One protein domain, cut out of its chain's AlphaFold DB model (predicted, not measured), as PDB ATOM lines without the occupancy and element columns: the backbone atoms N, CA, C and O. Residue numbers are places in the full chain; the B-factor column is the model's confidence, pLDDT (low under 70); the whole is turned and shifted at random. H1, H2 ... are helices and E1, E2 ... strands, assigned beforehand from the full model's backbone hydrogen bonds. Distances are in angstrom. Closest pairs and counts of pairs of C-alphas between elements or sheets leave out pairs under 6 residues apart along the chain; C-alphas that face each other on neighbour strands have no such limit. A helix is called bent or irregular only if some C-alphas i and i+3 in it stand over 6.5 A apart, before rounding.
ATOM      1  N   ALA A 307     211.929 200.646 205.987       74.38
ATOM      2  CA  ALA A 307     211.810 202.095 206.160       74.38
ATOM      3  C   ALA A 307     211.629 202.852 204.831       74.38
ATOM      4  O   ALA A 307     211.079 203.952 204.816       74.38
ATOM      5  N   GLU A 308     212.103 202.278 203.725       80.19
ATOM      6  CA  GLU A 308     211.980 202.835 202.378       80.19
ATOM      7  C   GLU A 308     211.211 201.879 201.470       80.19
ATOM      8  O   GLU A 308     211.160 200.674 201.715       80.19
ATOM      9  N   ALA A 309     210.609 202.436 200.416       85.69
ATOM     10  CA  ALA A 309     209.932 201.630 199.414       85.69
ATOM     11  C   ALA A 309     210.914 200.732 198.672       85.69
ATOM     12  O   ALA A 309     211.984 201.209 198.295       85.69
ATOM     13  N   ARG A 310     210.526 199.497 198.338       87.81
ATOM     14  CA  ARG A 310     211.353 198.660 197.450       87.81
ATOM     15  C   ARG A 310     211.587 199.346 196.098       87.81
ATOM     16  O   ARG A 310     212.711 199.348 195.596       87.81
ATOM     17  N   PHE A 311     210.547 199.980 195.550       94.19
ATOM     18  CA  PHE A 311     210.626 200.810 194.347       94.19
ATOM     19  C   PHE A 311     209.960 202.164 194.575       94.19
ATOM     20  O   PHE A 311     208.872 202.238 195.137       94.19
ATOM     21  N   THR A 312     210.564 203.236 194.073       95.19
ATOM     22  CA  THR A 312     209.976 204.583 194.073       95.19
ATOM     23  C   THR A 312     209.822 205.082 192.646       95.19
ATOM     24  O   THR A 312     210.758 205.004 191.854       95.19
ATOM     25  N   VAL A 313     208.648 205.616 192.326       96.88
ATOM     26  CA  VAL A 313     208.310 206.232 191.046       96.88
ATOM     27  C   VAL A 313     208.272 207.745 191.223       96.88
ATOM     28  O   VAL A 313     207.519 208.287 192.034       96.88
ATOM     29  N   ALA A 314     209.069 208.438 190.420       96.31
ATOM     30  CA  ALA A 314     209.106 209.889 190.338       96.31
ATOM     31  C   ALA A 314     208.854 210.352 188.900       96.31
ATOM     32  O   ALA A 314     208.915 209.567 187.954       96.31
ATOM     33  N   LEU A 315     208.580 211.642 188.721       96.81
ATOM     34  CA  LEU A 315     208.524 212.249 187.394       96.81
ATOM     35  C   LEU A 315     209.926 212.656 186.935       96.81
ATOM     36  O   LEU A 315     210.689 213.262 187.687       96.81
ATOM     37  N   GLY A 316     210.242 212.345 185.683       95.38
ATOM     38  CA  GLY A 316     211.423 212.851 185.002       95.38
ATOM     39  C   GLY A 316     211.297 214.329 184.633       95.38
ATOM     40  O   GLY A 316     210.254 214.963 184.792       95.38
ATOM     41  N   THR A 317     212.387 214.892 184.116       93.62
ATOM     42  CA  THR A 317     212.479 216.322 183.776       93.62
ATOM     43  C   THR A 317     212.163 216.630 182.310       93.62
ATOM     44  O   THR A 317     211.823 217.768 181.986       93.62
ATOM     45  N   ASP A 318     212.234 215.636 181.421       93.69
ATOM     46  CA  ASP A 318     212.080 215.801 179.968       93.69
ATOM     47  C   ASP A 318     210.610 215.711 179.517       93.69
ATOM     48  O   ASP A 318     210.183 214.797 178.812       93.69
ATOM     49  N   SER A 319     209.805 216.659 179.990       96.19
ATOM     50  CA  SER A 319     208.377 216.730 179.679       96.19
ATOM     51  C   SER A 319     208.134 217.208 178.237       96.19
ATOM     52  O   SER A 319     208.577 218.292 177.837       96.19
ATOM     53  N   LYS A 320     207.388 216.414 177.467       97.56
ATOM     54  CA  LYS A 320     207.070 216.615 176.049       97.56
ATOM     55  C   LYS A 320     205.754 217.360 175.869       97.56
ATOM     56  O   LYS A 320     204.810 217.149 176.629       97.56
ATOM     57  N   ARG A 665     200.647 217.790 177.753       97.38
ATOM     58  CA  ARG A 665     201.961 217.416 178.273       97.38
ATOM     59  C   ARG A 665     202.023 215.923 178.563       97.38
ATOM     60  O   ARG A 665     201.093 215.360 179.139       97.38
ATOM     61  N   ALA A 666     203.157 215.313 178.235       98.12
ATOM     62  CA  ALA A 666     203.540 213.980 178.689       98.12
ATOM     63  C   ALA A 666     204.912 214.048 179.357       98.12
ATOM     64  O   ALA A 666     205.887 214.484 178.752       98.12
ATOM     65  N   THR A 667     205.000 213.619 180.609       98.06
ATOM     66  CA  THR A 667     206.237 213.618 181.394       98.06
ATOM     67  C   THR A 667     206.636 212.176 181.683       98.06
ATOM     68  O   THR A 667     205.801 211.440 182.213       98.06
ATOM     69  N   PRO A 668     207.859 211.737 181.339       97.75
ATOM     70  CA  PRO A 668     208.255 210.355 181.566       97.75
ATOM     71  C   PRO A 668     208.373 210.101 183.067       97.75
ATOM     72  O   PRO A 668     208.636 211.026 183.841       97.75
ATOM     73  N   ILE A 669     208.197 208.858 183.487       97.44
ATOM     74  CA  ILE A 669     208.511 208.459 184.860       97.44
ATOM     75  C   ILE A 669     209.981 208.052 184.982       97.44
ATOM     76  O   ILE A 669     210.638 207.715 183.999       97.44
ATOM     77  N   ILE A 670     210.477 208.032 186.211       97.19
ATOM     78  CA  ILE A 670     211.737 207.405 186.597       97.19
ATOM     79  C   ILE A 670     211.411 206.462 187.745       97.19
ATOM     80  O   ILE A 670     210.776 206.886 188.714       97.19
ATOM     81  N   VAL A 671     211.845 205.207 187.645       97.12
ATOM     82  CA  VAL A 671     211.718 204.249 188.743       97.12
ATOM     83  C   VAL A 671     213.089 203.945 189.325       97.12
ATOM     84  O   VAL A 671     214.032 203.636 188.599       97.12
ATOM     85  N   THR A 672     213.202 204.045 190.644       96.38
ATOM     86  CA  THR A 672     214.419 203.741 191.397       96.38
ATOM     87  C   THR A 672     214.148 202.606 192.369       96.38
ATOM     88  O   THR A 672     213.170 202.662 193.113       96.38
ATOM     89  N   ALA A 673     215.017 201.600 192.383       95.00
ATOM     90  CA  ALA A 673     215.006 200.564 193.405       95.00
ATOM     91  C   ALA A 673     215.816 201.002 194.632       95.00
ATOM     92  O   ALA A 673     216.841 201.671 194.478       95.00
ATOM     93  N   ALA A 674     215.383 200.595 195.826       91.06
ATOM     94  CA  ALA A 674     216.171 200.765 197.048       91.06
ATOM     95  C   ALA A 674     217.415 199.856 197.053       91.06
ATOM     96  O   ALA A 674     218.497 200.278 197.459       91.06
ATOM     97  N   ASP A 675     217.276 198.631 196.538       88.38
ATOM     98  CA  ASP A 675     218.347 197.637 196.487       88.38
ATOM     99  C   ASP A 675     218.977 197.510 195.094       88.38
ATOM    100  O   ASP A 675     218.301 197.482 194.065       88.38
ATOM    101  N   ALA A 676     220.301 197.327 195.058       90.50
ATOM    102  CA  ALA A 676     221.050 197.164 193.808       90.50
ATOM    103  C   ALA A 676     220.631 195.918 193.002       90.50
ATOM    104  O   ALA A 676     220.784 195.904 191.781       90.50
ATOM    105  N   ALA A 677     220.097 194.888 193.667       90.25
ATOM    106  CA  ALA A 677     219.601 193.673 193.017       90.25
ATOM    107  C   ALA A 677     218.359 193.928 192.144       90.25
ATOM    108  O   ALA A 677     218.139 193.213 191.171       90.25
ATOM    109  N   ASP A 678     217.583 194.965 192.461       92.50
ATOM    110  CA  ASP A 678     216.348 195.330 191.765       92.50
ATOM    111  C   ASP A 678     216.559 196.435 190.713       92.50
ATOM    112  O   ASP A 678     215.624 196.812 190.002       92.50
ATOM    113  N   ALA A 679     217.785 196.957 190.581       94.31
ATOM    114  CA  ALA A 679     218.095 198.084 189.705       94.31
ATOM    115  C   ALA A 679     217.828 197.786 188.218       94.31
ATOM    116  O   ALA A 679     217.343 198.658 187.497       94.31
ATOM    117  N   GLU A 680     218.106 196.561 187.757       94.25
ATOM    118  CA  GLU A 680     217.807 196.150 186.379       94.25
ATOM    119  C   GLU A 680     216.293 196.127 186.126       94.25
ATOM    120  O   GLU A 680     215.821 196.706 185.149       94.25
ATOM    121  N   THR A 681     215.526 195.518 187.035       94.69
ATOM    122  CA  THR A 681     214.060 195.458 186.961       94.69
ATOM    123  C   THR A 681     213.451 196.857 186.964       94.69
ATOM    124  O   THR A 681     212.614 197.159 186.117       94.69
ATOM    125  N   ALA A 682     213.909 197.742 187.857       96.38
ATOM    126  CA  ALA A 682     213.468 199.134 187.894       96.38
ATOM    127  C   ALA A 682     213.746 199.861 186.568       96.38
ATOM    128  O   ALA A 682     212.887 200.591 186.082       96.38
ATOM    129  N   GLY A 683     214.905 199.610 185.948       96.12
ATOM    130  CA  GLY A 683     215.280 200.183 184.653       96.12
ATOM    131  C   GLY A 683     214.450 199.688 183.462       96.12
ATOM    132  O   GLY A 683     214.440 200.348 182.425       96.12
ATOM    133  N   LYS A 684     213.747 198.555 183.595       96.12
ATOM    134  CA  LYS A 684     212.824 198.034 182.572       96.12
ATOM    135  C   LYS A 684     211.420 198.639 182.670       96.12
ATOM    136  O   LYS A 684     210.687 198.609 181.684       96.12
ATOM    137  N   LEU A 685     211.022 199.168 183.828       97.81
ATOM    138  CA  LEU A 685     209.711 199.797 183.990       97.81
ATOM    139  C   LEU A 685     209.626 201.073 183.156       97.81
ATOM    140  O   LEU A 685     210.552 201.884 183.129       97.81
ATOM    141  N   TYR A 686     208.488 201.271 182.501       97.75
ATOM    142  CA  TYR A 686     208.317 202.384 181.578       97.75
ATOM    143  C   TYR A 686     206.937 203.012 181.715       97.75
ATOM    144  O   TYR A 686     205.950 202.324 181.957       97.75
ATOM    145  N   GLY A 687     206.845 204.327 181.552       97.81
ATOM    146  CA  GLY A 687     205.579 205.013 181.746       97.81
ATOM    147  C   GLY A 687     205.641 206.512 181.531       97.81
ATOM    148  O   GLY A 687     206.713 207.117 181.443       97.81
ATOM    149  N   TRP A 688     204.458 207.108 181.470       98.38
ATOM    150  CA  TRP A 688     204.262 208.532 181.229       98.38
ATOM    151  C   TRP A 688     203.129 209.058 182.103       98.38
ATOM    152  O   TRP A 688     202.085 208.417 182.230       98.38
ATOM    153  N   LYS A 689     203.316 210.255 182.662       97.44
ATOM    154  CA  LYS A 689     202.243 211.063 183.241       97.44
ATOM    155  C   LYS A 689     201.750 212.075 182.211       97.44
ATOM    156  O   LYS A 689     202.521 212.904 181.734       97.44
ATOM    157  N   PHE A 690     200.460 212.022 181.917       97.06
ATOM    158  CA  PHE A 690     199.736 212.892 181.006       97.06
ATOM    159  C   PHE A 690     198.984 213.956 181.800       97.06
ATOM    160  O   PHE A 690     198.209 213.633 182.705       97.06
ATOM    161  N   THR A 691     199.217 215.223 181.467       95.50
ATOM    162  CA  THR A 691     198.576 216.366 182.129       95.50
ATOM    163  C   THR A 691     198.106 217.410 181.126       95.50
ATOM    164  O   THR A 691     198.577 217.428 179.987       95.50
ATOM    165  N   SER A 692     197.217 218.302 181.561       94.62
ATOM    166  CA  SER A 692     196.800 219.475 180.789       94.62
ATOM    167  C   SER A 692     197.253 220.773 181.459       94.62
ATOM    168  O   SER A 692     197.115 220.930 182.672       94.62
ATOM    169  N   THR A 693     197.759 221.734 180.684       94.12
ATOM    170  CA  THR A 693     197.991 223.103 181.176       94.12
ATOM    171  C   THR A 693     196.693 223.904 181.301       94.12
ATOM    172  O   THR A 693     196.658 224.894 182.033       94.12
ATOM    173  N   ALA A 694     195.626 223.471 180.618       93.19
ATOM    174  CA  ALA A 694     194.308 224.102 180.642       93.19
ATOM    175  C   ALA A 694     193.343 223.471 181.663       93.19
ATOM    176  O   ALA A 694     192.430 224.152 182.130       93.19
ATOM    177  N   ASP A 695     193.541 222.197 182.011       90.06
ATOM    178  CA  ASP A 695     192.714 221.447 182.961       90.06
ATOM    179  C   ASP A 695     193.584 220.795 184.049       90.06
ATOM    180  O   ASP A 695     194.238 219.775 183.828       90.06
ATOM    181  N   ALA A 696     193.587 221.386 185.245       85.75
ATOM    182  CA  ALA A 696     194.381 220.897 186.372       85.75
ATOM    183  C   ALA A 696     193.928 219.518 186.890       85.75
ATOM    184  O   ALA A 696     194.719 218.834 187.552       85.75
ATOM    185  N   ASP A 697     192.690 219.109 186.582       86.19
ATOM    186  CA  ASP A 697     192.137 217.814 186.978       86.19
ATOM    187  C   ASP A 697     192.591 216.692 186.037       86.19
ATOM    188  O   ASP A 697     192.571 215.526 186.435       86.19
ATOM    189  N   LYS A 698     193.046 217.019 184.815       90.94
ATOM    190  CA  LYS A 698     193.587 216.029 183.879       90.94
ATOM    191  C   LYS A 698     194.940 215.543 184.379       90.94
ATOM    192  O   LYS A 698     195.966 216.182 184.131       90.94
ATOM    193  N   GLN A 699     194.952 214.405 185.070       91.69
ATOM    194  CA  GLN A 699     196.168 213.778 185.585       91.69
ATOM    195  C   GLN A 699     196.048 212.262 185.502       91.69
ATOM    196  O   GLN A 699     195.474 211.624 186.381       91.69
ATOM    197  N   VAL A 700     196.660 211.682 184.470       95.62
ATOM    198  CA  VAL A 700     196.681 210.231 184.255       95.62
ATOM    199  C   VAL A 700     198.124 209.764 184.158       95.62
ATOM    200  O   VAL A 700     198.902 210.352 183.415       95.62
ATOM    201  N   LEU A 701     198.511 208.717 184.880       97.62
ATOM    202  CA  LEU A 701     199.824 208.082 184.745       97.62
ATOM    203  C   LEU A 701     199.647 206.650 184.258       97.62
ATOM    204  O   LEU A 701     198.900 205.880 184.851       97.62
ATOM    205  N   LEU A 702     200.358 206.297 183.193       98.25
ATOM    206  CA  LEU A 702     200.472 204.922 182.719       98.25
ATOM    207  C   LEU A 702     201.816 204.352 183.147       98.25
ATOM    208  O   LEU A 702     202.844 205.003 182.959       98.25
ATOM    209  N   LEU A 703     201.799 203.141 183.695       98.25
ATOM    210  CA  LEU A 703     202.976 202.407 184.145       98.25
ATOM    211  C   LEU A 703     202.914 200.979 183.603       98.25
ATOM    212  O   LEU A 703     202.024 200.208 183.958       98.25
ATOM    213  N   LEU A 704     203.872 200.640 182.752       98.56
ATOM    214  CA  LEU A 704     204.080 199.310 182.205       98.56
ATOM    215  C   LEU A 704     205.118 198.573 183.059       98.56
ATOM    216  O   LEU A 704     206.257 199.032 183.175       98.56
ATOM    217  N   ASN A 705     204.734 197.416 183.602       98.19
ATOM    218  CA  ASN A 705     205.673 196.389 184.041       98.19
ATOM    219  C   ASN A 705     205.847 195.371 182.906       98.19
ATOM    220  O   ASN A 705     204.983 194.508 182.749       98.19
ATOM    221  N   PRO A 706     206.926 195.440 182.107       97.12
ATOM    222  CA  PRO A 706     207.136 194.499 181.014       97.12
ATOM    223  C   PRO A 706     207.810 193.199 181.472       97.12
ATOM    224  O   PRO A 706     208.164 192.394 180.620       97.12
ATOM    225  N   THR A 707     208.047 193.019 182.777       96.81
ATOM    226  CA  THR A 707     208.851 191.915 183.318       96.81
ATOM    227  C   THR A 707     207.992 190.778 183.856       96.81
ATOM    228  O   THR A 707     206.833 190.977 184.227       96.81
ATOM    229  N   ALA A 708     208.590 189.598 183.966       95.44
ATOM    230  CA  ALA A 708     207.977 188.437 184.606       95.44
ATOM    231  C   ALA A 708     207.947 188.525 186.142       95.44
ATOM    232  O   ALA A 708     207.336 187.691 186.813       95.44
ATOM    233  N   ALA A 709     208.616 189.524 186.718       92.06
ATOM    234  CA  ALA A 709     208.638 189.730 188.152       92.06
ATOM    235  C   ALA A 709     207.353 190.421 188.624       92.06
ATOM    236  O   ALA A 709     206.883 191.390 188.024       92.06
ATOM    237  N   GLU A 710     206.821 189.954 189.753       91.88
ATOM    238  CA  GLU A 710     205.880 190.737 190.545       91.88
ATOM    239  C   GLU A 710     206.674 191.751 191.373       91.88
ATOM    240  O   GLU A 710     207.596 191.387 192.114       91.88
ATOM    241  N   LEU A 711     206.327 193.031 191.247       90.62
ATOM    242  CA  LEU A 711     206.966 194.092 192.013       90.62
ATOM    243  C   LEU A 711     206.078 194.458 193.191       90.62
ATOM    244  O   LEU A 711     205.017 195.061 193.038       90.62
ATOM    245  N   THR A 712     206.538 194.101 194.380       86.00
ATOM    246  CA  THR A 712     205.905 194.460 195.646       86.00
ATOM    247  C   THR A 712     206.409 195.816 196.132       86.00
ATOM    248  O   THR A 712     207.607 196.077 196.052       86.00
ATOM    249  N   ASP A 713     205.521 196.622 196.717       81.94
ATOM    250  CA  ASP A 713     205.841 197.908 197.358       81.94
ATOM    251  C   ASP A 713     206.457 198.960 196.415       81.94
ATOM    252  O   ASP A 713     207.575 199.446 196.596       81.94
ATOM    253  N   VAL A 714     205.684 199.318 195.388       91.00
ATOM    254  CA  VAL A 714     205.979 200.420 194.469       91.00
ATOM    255  C   VAL A 714     205.315 201.702 194.966       91.00
ATOM    256  O   VAL A 714     204.089 201.780 195.029       91.00
ATOM    257  N   ASP A 715     206.113 202.715 195.296       89.94
ATOM    258  CA  ASP A 715     205.658 204.018 195.781       89.94
ATOM    259  C   ASP A 715     205.527 205.050 194.662       89.94
ATOM    260  O   ASP A 715     206.514 205.457 194.057       89.94
ATOM    261  N   LEU A 716     204.312 205.533 194.428       92.75
ATOM    262  CA  LEU A 716     203.992 206.609 193.495       92.75
ATOM    263  C   LEU A 716     203.776 207.962 194.191       92.75
ATOM    264  O   LEU A 716     203.334 208.913 193.541       92.75
ATOM    265  N   SER A 717     204.086 208.105 195.482       87.50
ATOM    266  CA  SER A 717     203.943 209.377 196.211       87.50
ATOM    267  C   SER A 717     204.696 210.540 195.541       87.50
ATOM    268  O   SER A 717     204.202 211.670 195.516       87.50
ATOM    269  N   GLY A 718     205.826 210.249 194.884       88.19
ATOM    270  CA  GLY A 718     206.616 211.197 194.090       88.19
ATOM    271  C   GLY A 718     205.960 211.681 192.788       88.19
ATOM    272  O   GLY A 718     206.523 212.533 192.102       88.19
ATOM    273  N   THR A 719     204.775 211.171 192.432       89.69
ATOM    274  CA  THR A 719     204.068 211.512 191.181       89.69
ATOM    275  C   THR A 719     202.910 212.496 191.361       89.69
ATOM    276  O   THR A 719     202.303 212.884 190.364       89.69
ATOM    277  N   ALA A 720     202.640 212.937 192.596       79.62
ATOM    278  CA  ALA A 720     201.662 213.956 192.998       79.62
ATOM    279  C   ALA A 720     200.296 213.880 192.281       79.62
ATOM    280  O   ALA A 720     200.111 214.459 191.211       79.62
ATOM    281  N   PHE A 721     199.313 213.235 192.911       80.38
ATOM    282  CA  PHE A 721     197.903 213.269 192.510       80.38
ATOM    283  C   PHE A 721     197.099 214.044 193.556       80.38
ATOM    284  O   PHE A 721     197.103 213.702 194.741       80.38
ATOM    285  N   VAL A 722     196.428 215.116 193.136       64.88
ATOM    286  CA  VAL A 722     195.593 215.929 194.032       64.88
ATOM    287  C   VAL A 722     194.315 215.150 194.367       64.88
ATOM    288  O   VAL A 722     193.681 214.599 193.477       64.88
ATOM    289  N   GLY A 723     193.931 215.096 195.648       64.12
ATOM    290  CA  GLY A 723     192.678 214.453 196.077       64.12
ATOM    291  C   GLY A 723     192.742 212.932 196.270       64.12
ATOM    292  O   GLY A 723     191.709 212.316 196.515       64.12
ATOM    293  N   GLY A 724     193.937 212.338 196.218       74.31
ATOM    294  CA  GLY A 724     194.142 210.894 196.344       74.31
ATOM    295  C   GLY A 724     194.272 210.207 194.985       74.31
ATOM    296  O   GLY A 724     193.838 210.728 193.959       74.31
ATOM    297  N   MET A 725     194.908 209.039 194.992       85.12
ATOM    298  CA  MET A 725     195.219 208.260 193.797       85.12
ATOM    299  C   MET A 725     194.342 207.010 193.760       85.12
ATOM    300  O   MET A 725     194.186 206.310 194.764       85.12
ATOM    301  N   SER A 726     193.746 206.771 192.598       87.88
ATOM    302  CA  SER A 726     193.109 205.506 192.246       87.88
ATOM    303  C   SER A 726     193.896 204.870 191.112       87.88
ATOM    304  O   SER A 726     194.550 205.571 190.342       87.88
ATOM    305  N   ALA A 727     193.840 203.550 191.010       90.88
ATOM    306  CA  ALA A 727     194.514 202.816 189.961       90.88
ATOM    307  C   ALA A 727     193.624 201.705 189.418       90.88
ATOM    308  O   ALA A 727     192.880 201.076 190.165       90.88
ATOM    309  N   ILE A 728     193.740 201.440 188.124       94.38
ATOM    310  CA  ILE A 728     193.260 200.211 187.503       94.38
ATOM    311  C   ILE A 728     194.487 199.470 186.998       94.38
ATOM    312  O   ILE A 728     195.303 200.057 186.290       94.38
ATOM    313  N   GLN A 729     194.626 198.195 187.344       96.00
ATOM    314  CA  GLN A 729     195.680 197.349 186.798       96.00
ATOM    315  C   GLN A 729     195.093 196.228 185.957       96.00
ATOM    316  O   GLN A 729     194.120 195.583 186.350       96.00
ATOM    317  N   TYR A 730     195.715 196.007 184.804       97.38
ATOM    318  CA  TYR A 730     195.390 194.954 183.858       97.38
ATOM    319  C   TYR A 730     196.573 193.998 183.718       97.38
ATOM    320  O   TYR A 730     197.716 194.445 183.576       97.38
ATOM    321  N   TRP A 731     196.302 192.695 183.739       96.38
ATOM    322  CA  TRP A 731     197.300 191.644 183.516       96.38
ATOM    323  C   TRP A 731     196.637 190.377 182.962       96.38
ATOM    324  O   TRP A 731     195.414 190.303 182.838       96.38
ATOM    325  N   SER A 732     197.437 189.363 182.652       94.31
ATOM    326  CA  SER A 732     196.964 188.010 182.360       94.31
ATOM    327  C   SER A 732     197.803 187.008 183.141       94.31
ATOM    328  O   SER A 732     199.026 187.122 183.159       94.31
ATOM    329  N   ASP A 733     197.162 185.998 183.732       91.38
ATOM    330  CA  ASP A 733     197.870 184.864 184.352       91.38
ATOM    331  C   ASP A 733     198.513 183.940 183.299       91.38
ATOM    332  O   ASP A 733     199.299 183.054 183.625       91.38
ATOM    333  N   LYS A 734     198.172 184.153 182.022       90.56
ATOM    334  CA  LYS A 734     198.659 183.427 180.844       90.56
ATOM    335  C   LYS A 734     199.091 184.432 179.771       90.56
ATOM    336  O   LYS A 734     198.379 184.634 178.784       90.56
ATOM    337  N   PRO A 735     200.206 185.149 179.976       91.19
ATOM    338  CA  PRO A 735     200.519 186.350 179.205       91.19
ATOM    339  C   PRO A 735     200.761 186.083 177.707       91.19
ATOM    340  O   PRO A 735     200.482 186.951 176.879       91.19
ATOM    341  N   TYR A 736     201.220 184.883 177.351       88.25
ATOM    342  CA  TYR A 736     201.577 184.490 175.982       88.25
ATOM    343  C   TYR A 736     200.808 183.269 175.447       88.25
ATOM    344  O   TYR A 736     201.133 182.784 174.366       88.25
ATOM    345  N   GLU A 737     199.791 182.774 176.159       86.81
ATOM    346  CA  GLU A 737     198.904 181.736 175.616       86.81
ATOM    347  C   GLU A 737     197.787 182.365 174.778       86.81
ATOM    348  O   GLU A 737     197.237 183.405 175.144       86.81
ATOM    349  N   ASP A 738     197.417 181.705 173.680       80.62
ATOM    350  CA  ASP A 738     196.242 182.078 172.893       80.62
ATOM    351  C   ASP A 738     194.958 181.739 173.667       80.62
ATOM    352  O   ASP A 738     194.763 180.601 174.109       80.62
ATOM    353  N   VAL A 739     194.050 182.708 173.811       79.44
ATOM    354  CA  VAL A 739     192.735 182.492 174.438       79.44
ATOM    355  C   VAL A 739     191.653 182.383 173.363       79.44
ATOM    356  O   VAL A 739     191.453 183.300 172.569       79.44
ATOM    357  N   ALA A 740     190.928 181.260 173.350       65.81
ATOM    358  CA  ALA A 740     189.885 180.984 172.360       65.81
ATOM    359  C   ALA A 740     188.770 182.053 172.359       65.81
ATOM    360  O   ALA A 740     188.237 182.400 173.415       65.81
ATOM    361  N   GLY A 741     188.395 182.541 171.168       61.09
ATOM    362  CA  GLY A 741     187.403 183.614 170.981       61.09
ATOM    363  C   GLY A 741     187.927 185.033 171.254       61.09
ATOM    364  O   GLY A 741     187.121 185.956 171.403       61.09
ATOM    365  N   SER A 742     189.255 185.188 171.317       71.38
ATOM    366  CA  SER A 742     190.016 186.389 171.680       71.38
ATOM    367  C   SER A 742     189.965 186.789 173.158       71.38
ATOM    368  O   SER A 742     188.929 186.742 173.829       71.38
ATOM    369  N   MET A 743     191.109 187.256 173.668       84.69
ATOM    370  CA  MET A 743     191.235 187.817 175.017       84.69
ATOM    371  C   MET A 743     190.377 189.068 175.185       84.69
ATOM    372  O   MET A 743     190.478 189.996 174.393       84.69
ATOM    373  N   THR A 744     189.580 189.125 176.250       87.56
ATOM    374  CA  THR A 744     188.791 190.310 176.631       87.56
ATOM    375  C   THR A 744     188.802 190.467 178.155       87.56
ATOM    376  O   THR A 744     189.202 189.547 178.873       87.56
ATOM    377  N   VAL A 745     188.370 191.617 178.687       87.81
ATOM    378  CA  VAL A 745     188.236 191.798 180.146       87.81
ATOM    379  C   VAL A 745     187.267 190.754 180.713       87.81
ATOM    380  O   VAL A 745     186.122 190.658 180.271       87.81
ATOM    381  N   GLY A 746     187.738 189.960 181.678       83.06
ATOM    382  CA  GLY A 746     186.998 188.828 182.248       83.06
ATOM    383  C   GLY A 746     187.089 187.521 181.443       83.06
ATOM    384  O   GLY A 746     186.516 186.520 181.861       83.06
ATOM    385  N   ASN A 747     187.814 187.507 180.319       85.12
ATOM    386  CA  ASN A 747     188.170 186.310 179.551       85.12
ATOM    387  C   ASN A 747     189.652 186.375 179.144       85.12
ATOM    388  O   ASN A 747     189.991 186.825 178.050       85.12
ATOM    389  N   GLY A 748     190.538 185.978 180.056       88.06
ATOM    390  CA  GLY A 748     191.991 186.027 179.868       88.06
ATOM    391  C   GLY A 748     192.644 187.358 180.257       88.06
ATOM    392  O   GLY A 748     193.820 187.353 180.594       88.06
ATOM    393  N   ILE A 749     191.913 188.480 180.267       91.38
ATOM    394  CA  ILE A 749     192.414 189.757 180.806       91.38
ATOM    395  C   ILE A 749     191.809 189.982 182.189       91.38
ATOM    396  O   ILE A 749     190.598 190.189 182.329       91.38
ATOM    397  N   ASN A 750     192.669 189.964 183.199       92.62
ATOM    398  CA  ASN A 750     192.343 190.308 184.572       92.62
ATOM    399  C   ASN A 750     192.352 191.828 184.752       92.62
ATOM    400  O   ASN A 750     193.090 192.549 184.078       92.62
ATOM    401  N   ARG A 751     191.507 192.313 185.664       91.81
ATOM    402  CA  ARG A 751     191.366 193.730 185.995       91.81
ATOM    403  C   ARG A 751     191.136 193.883 187.491       91.81
ATOM    404  O   ARG A 751     190.238 193.247 188.035       91.81
ATOM    405  N   GLU A 752     191.882 194.781 188.117       88.56
ATOM    406  CA  GLU A 752     191.742 195.121 189.534       88.56
ATOM    407  C   GLU A 752     191.726 196.639 189.715       88.56
ATOM    408  O   GLU A 752     192.500 197.358 189.081       88.56
ATOM    409  N   GLU A 753     190.828 197.123 190.573       87.31
ATOM    410  CA  GLU A 753     190.807 198.511 191.030       87.31
ATOM    411  C   GLU A 753     191.514 198.612 192.376       87.31
ATOM    412  O   GLU A 753     191.297 197.795 193.266       87.31
ATOM    413  N   MET A 754     192.352 199.632 192.525       82.88
ATOM    414  CA  MET A 754     193.131 199.887 193.729       82.88
ATOM    415  C   MET A 754     193.078 201.371 194.090       82.88
ATOM    416  O   MET A 754     192.810 202.234 193.252       82.88
ATOM    417  N   LYS A 755     193.405 201.685 195.342       81.50
ATOM    418  CA  LYS A 755     193.550 203.054 195.852       81.50
ATOM    419  C   LYS A 755     194.839 203.185 196.654       81.50
ATOM    420  O   LYS A 755     195.415 202.188 197.080       81.50
ATOM    421  N   GLY A 756     195.244 204.426 196.898       79.50
ATOM    422  CA  GLY A 756     196.458 204.749 197.647       79.50
ATOM    423  C   GLY A 756     197.612 205.095 196.717       79.50
ATOM    424  O   GLY A 756     197.421 205.203 195.515       79.50
ATOM    425  N   THR A 757     198.791 205.348 197.280       83.25
ATOM    426  CA  THR A 757     199.998 205.709 196.512       83.25
ATOM    427  C   THR A 757     201.004 204.572 196.426       83.25
ATOM    428  O   THR A 757     202.074 204.743 195.857       83.25
ATOM    429  N   ARG A 758     200.703 203.423 197.029       83.00
ATOM    430  CA  ARG A 758     201.625 202.302 197.179       83.00
ATOM    431  C   ARG A 758     200.979 201.036 196.640       83.00
ATOM    432  O   ARG A 758     199.937 200.622 197.141       83.00
ATOM    433  N   HIS A 759     201.596 200.429 195.634       85.50
ATOM    434  CA  HIS A 759     200.963 199.389 194.824       85.50
ATOM    435  C   HIS A 759     201.851 198.162 194.638       85.50
ATOM    436  O   HIS A 759     203.072 198.216 194.790       85.50
ATOM    437  N   ILE A 760     201.209 197.049 194.284       87.69
ATOM    438  CA  ILE A 760     201.859 195.879 193.695       87.69
ATOM    439  C   ILE A 760     201.685 195.992 192.179       87.69
ATOM    440  O   ILE A 760     200.598 196.337 191.714       87.69
ATOM    441  N   LEU A 761     202.735 195.711 191.409       93.25
ATOM    442  CA  LEU A 761     202.644 195.571 189.955       93.25
ATOM    443  C   LEU A 761     202.785 194.098 189.601       93.25
ATOM    444  O   LEU A 761     203.851 193.510 189.790       93.25
ATOM    445  N   ARG A 762     201.710 193.507 189.084       95.75
ATOM    446  CA  ARG A 762     201.708 192.129 188.593       95.75
ATOM    447  C   ARG A 762     202.717 191.966 187.448       95.75
ATOM    448  O   ARG A 762     202.996 192.954 186.754       95.75
ATOM    449  N   PRO A 763     203.251 190.755 187.229       96.88
ATOM    450  CA  PRO A 763     204.035 190.441 186.038       96.88
ATOM    451  C   PRO A 763     203.294 190.843 184.767       96.88
ATOM    452  O   PRO A 763     202.073 190.695 184.708       96.88
ATOM    453  N   PHE A 764     204.027 191.332 183.765       97.69
ATOM    454  CA  PHE A 764     203.482 191.727 182.464       97.69
ATOM    455  C   PHE A 764     202.188 192.536 182.616       97.69
ATOM    456  O   PHE A 764     201.129 192.073 182.215       97.69
ATOM    457  N   SER A 765     202.216 193.708 183.245       98.00
ATOM    458  CA  SER A 765     200.989 194.453 183.567       98.00
ATOM    459  C   SER A 765     201.019 195.899 183.096       98.00
ATOM    460  O   SER A 765     202.076 196.518 182.961       98.00
ATOM    461  N   LEU A 766     199.826 196.445 182.871       98.56
ATOM    462  CA  LEU A 766     199.598 197.873 182.683       98.56
ATOM    463  C   LEU A 766     198.815 198.402 183.880       98.56
ATOM    464  O   LEU A 766     197.709 197.936 184.146       98.56
ATOM    465  N   SER A 767     199.360 199.405 184.560       98.12
ATOM    466  CA  SER A 767     198.649 200.170 185.586       98.12
ATOM    467  C   SER A 767     198.312 201.570 185.082       98.12
ATOM    468  O   SER A 767     199.169 202.268 184.537       98.12
ATOM    469  N   VAL A 768     197.064 201.976 185.294       97.44
ATOM    470  CA  VAL A 768     196.512 203.289 184.963       97.44
ATOM    471  C   VAL A 768     196.168 203.992 186.266       97.44
ATOM    472  O   VAL A 768     195.232 203.581 186.945       97.44
ATOM    473  N   PHE A 769     196.909 205.034 186.623       95.00
ATOM    474  CA  PHE A 769     196.684 205.825 187.831       95.00
ATOM    475  C   PHE A 769     195.987 207.136 187.488       95.00
ATOM    476  O   PHE A 769     196.401 207.841 186.565       95.00
ATOM    477  N   THR A 770     194.959 207.484 188.250       91.12
ATOM    478  CA  THR A 770     194.132 208.681 188.068       91.12
ATOM    479  C   THR A 770     193.925 209.394 189.402       91.12
ATOM    480  O   THR A 770     194.122 208.820 190.483       91.12
ATOM    481  N   SER A 771     193.528 210.668 189.352       81.44
ATOM    482  CA  SER A 771     193.032 211.341 190.558       81.44
ATOM    483  C   SER A 771     191.697 210.717 190.984       81.44
ATOM    484  O   SER A 771     190.876 210.347 190.142       81.44
ATOM    485  N   ALA A 772     191.433 210.620 192.290       60.69
ATOM    486  CA  ALA A 772     190.173 210.062 192.800       60.69
ATOM    487  C   ALA A 772     188.918 210.816 192.295       60.69
ATOM    488  O   ALA A 772     187.821 210.258 192.287       60.69
ATOM    489  N   SER A 773     189.074 212.067 191.842       52.75
ATOM    490  CA  SER A 773     188.034 212.882 191.202       52.75
ATOM    491  C   SER A 773     187.779 212.555 189.724       52.75
ATOM    492  O   SER A 773     186.686 212.831 189.233       52.75
ATOM    493  N   GLU A 774     188.748 211.980 189.004       50.31
ATOM    494  CA  GLU A 774     188.632 211.674 187.567       50.31
ATOM    495  C   GLU A 774     187.904 210.337 187.323       50.31
ATOM    496  O   GLU A 774     187.181 210.217 186.343       50.31
ATOM    497  N   ASN A 775     187.957 209.384 188.269       40.31
ATOM    498  CA  ASN A 775     187.238 208.096 188.203       40.31
ATOM    499  C   ASN A 775     185.693 208.198 188.248       40.31
ATOM    500  O   ASN A 775     185.009 207.182 188.144       40.31
ATOM    501  N   GLN A 776     185.132 209.400 188.426       31.78
ATOM    502  CA  GLN A 776     183.682 209.652 188.410       31.78
ATOM    503  C   GLN A 776     183.156 210.164 187.053       31.78
ATOM    504  O   GLN A 776     181.969 210.485 186.952       31.78
ATOM    505  N   LYS A 777     184.010 210.266 186.026       35.31
ATOM    506  CA  LYS A 777     183.676 210.712 184.662       35.31
ATOM    507  C   LYS A 777     184.048 209.642 183.638       35.31
ATOM    508  O   LYS A 777     183.388 209.629 182.575       35.31
TER     509      LYS A 777
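This is residues 307 to 320 and 665 to 777 of the 777 residues of the protein "Alpha-L-arabinofuranosidase" of Bacteroides uniformis (UniProt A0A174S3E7). One sheet of nine strands curls round into an incompletely closed barrel, with E7 and E8 at its two free edges and the short helix H1 at one end of it, nearest to E2. It is a folded sheet, one sheet bent back on itself into two leaves that face each other: E7, E6, E9, E4 and E3 face E1, E5 and E8, with E2 as the hinge. The 127 printed residues include, in order, E1, E2, H1, then E3 to E9; the sheet order is E7 E6 E9 E4 E3 E2 E1 E5 E8, mixed, and the class is mostly strand. The whole is compact, with a radius of gyration of the C-alphas of 15.1 A and spans of 44 by 41 by 28 A.

E1, residues 311 to 315, begins at C-alpha 311 (210.626, 200.810, 194.347). After the cut come E2, residues 665 to 673, 26.1 A long, and H1, residues 676 to 684. E3 is residues 686 to 691, E4 residues 699 to 705, 19.9 A, and E5 residues 711 to 715. E6 is residues 725 to 731, 19.6 A; E7, residues 748 to 755, 23.4 A, begins at C-alpha 748 (191.991, 186.027, 179.868). E8 is residues 758 to 761, and E9, residues 765 to 771, 19.9 A, ends at C-alpha 771 (193.032, 211.341, 190.558).

E1 and E5 are parallel, with N 313 and O 715 2.8 A apart, within hydrogen-bond range. The other neighbours are antiparallel, with pairs within that range: N 312 and O 672 of E1 and E2, 2.8 A; N 667 and O 689 of E2 and E3, 2.8 A; N 690 and O 700 of the hairpin E3 and E4, 2.7 A; N 701 and O 769 of E4 and E9, 2.8 A; N 768 and O 728 of E9 and E6, 2.8 A; N 727 and O 754 of the hairpin E6 and E7, 2.8 A; N 711 and O 761 of E5 and E8, 2.9 A. E2 is staggered, pairing with E3 over residues 665 to 668 and with E1 over 669 to 673. The edge strands E7 and E8 meet only through their link. H1 is on the sheet at a height of 7.7 A, only just over E1, with 3 of its 9 C-alphas falling on it, and slantwise to the strands at 45 degrees to E1 on the local plane. Its closest C-alphas to E2 are those of Ala 679 and Ala 673, 5.4 A. H1 is irregular, with C-alphas 677 and 680 7.3 A apart, and 3 of its 5 O i to N i+4 pairs are within range.

The C-alphas farthest apart, of Ala 307 and Gly 741, are 46.6 A apart. Residues 321 to 664 are not printed, and C-alphas 320 and 665 are 5.6 A apart across the cut. Of the links printed whole, E6 to E7, residues 732 to 747, is long. The mean pLDDT of the printed part is 88.4; it is under 70 at residues 722 to 723, 740 to 741 and 772 to 777, the last being the chain's last residue.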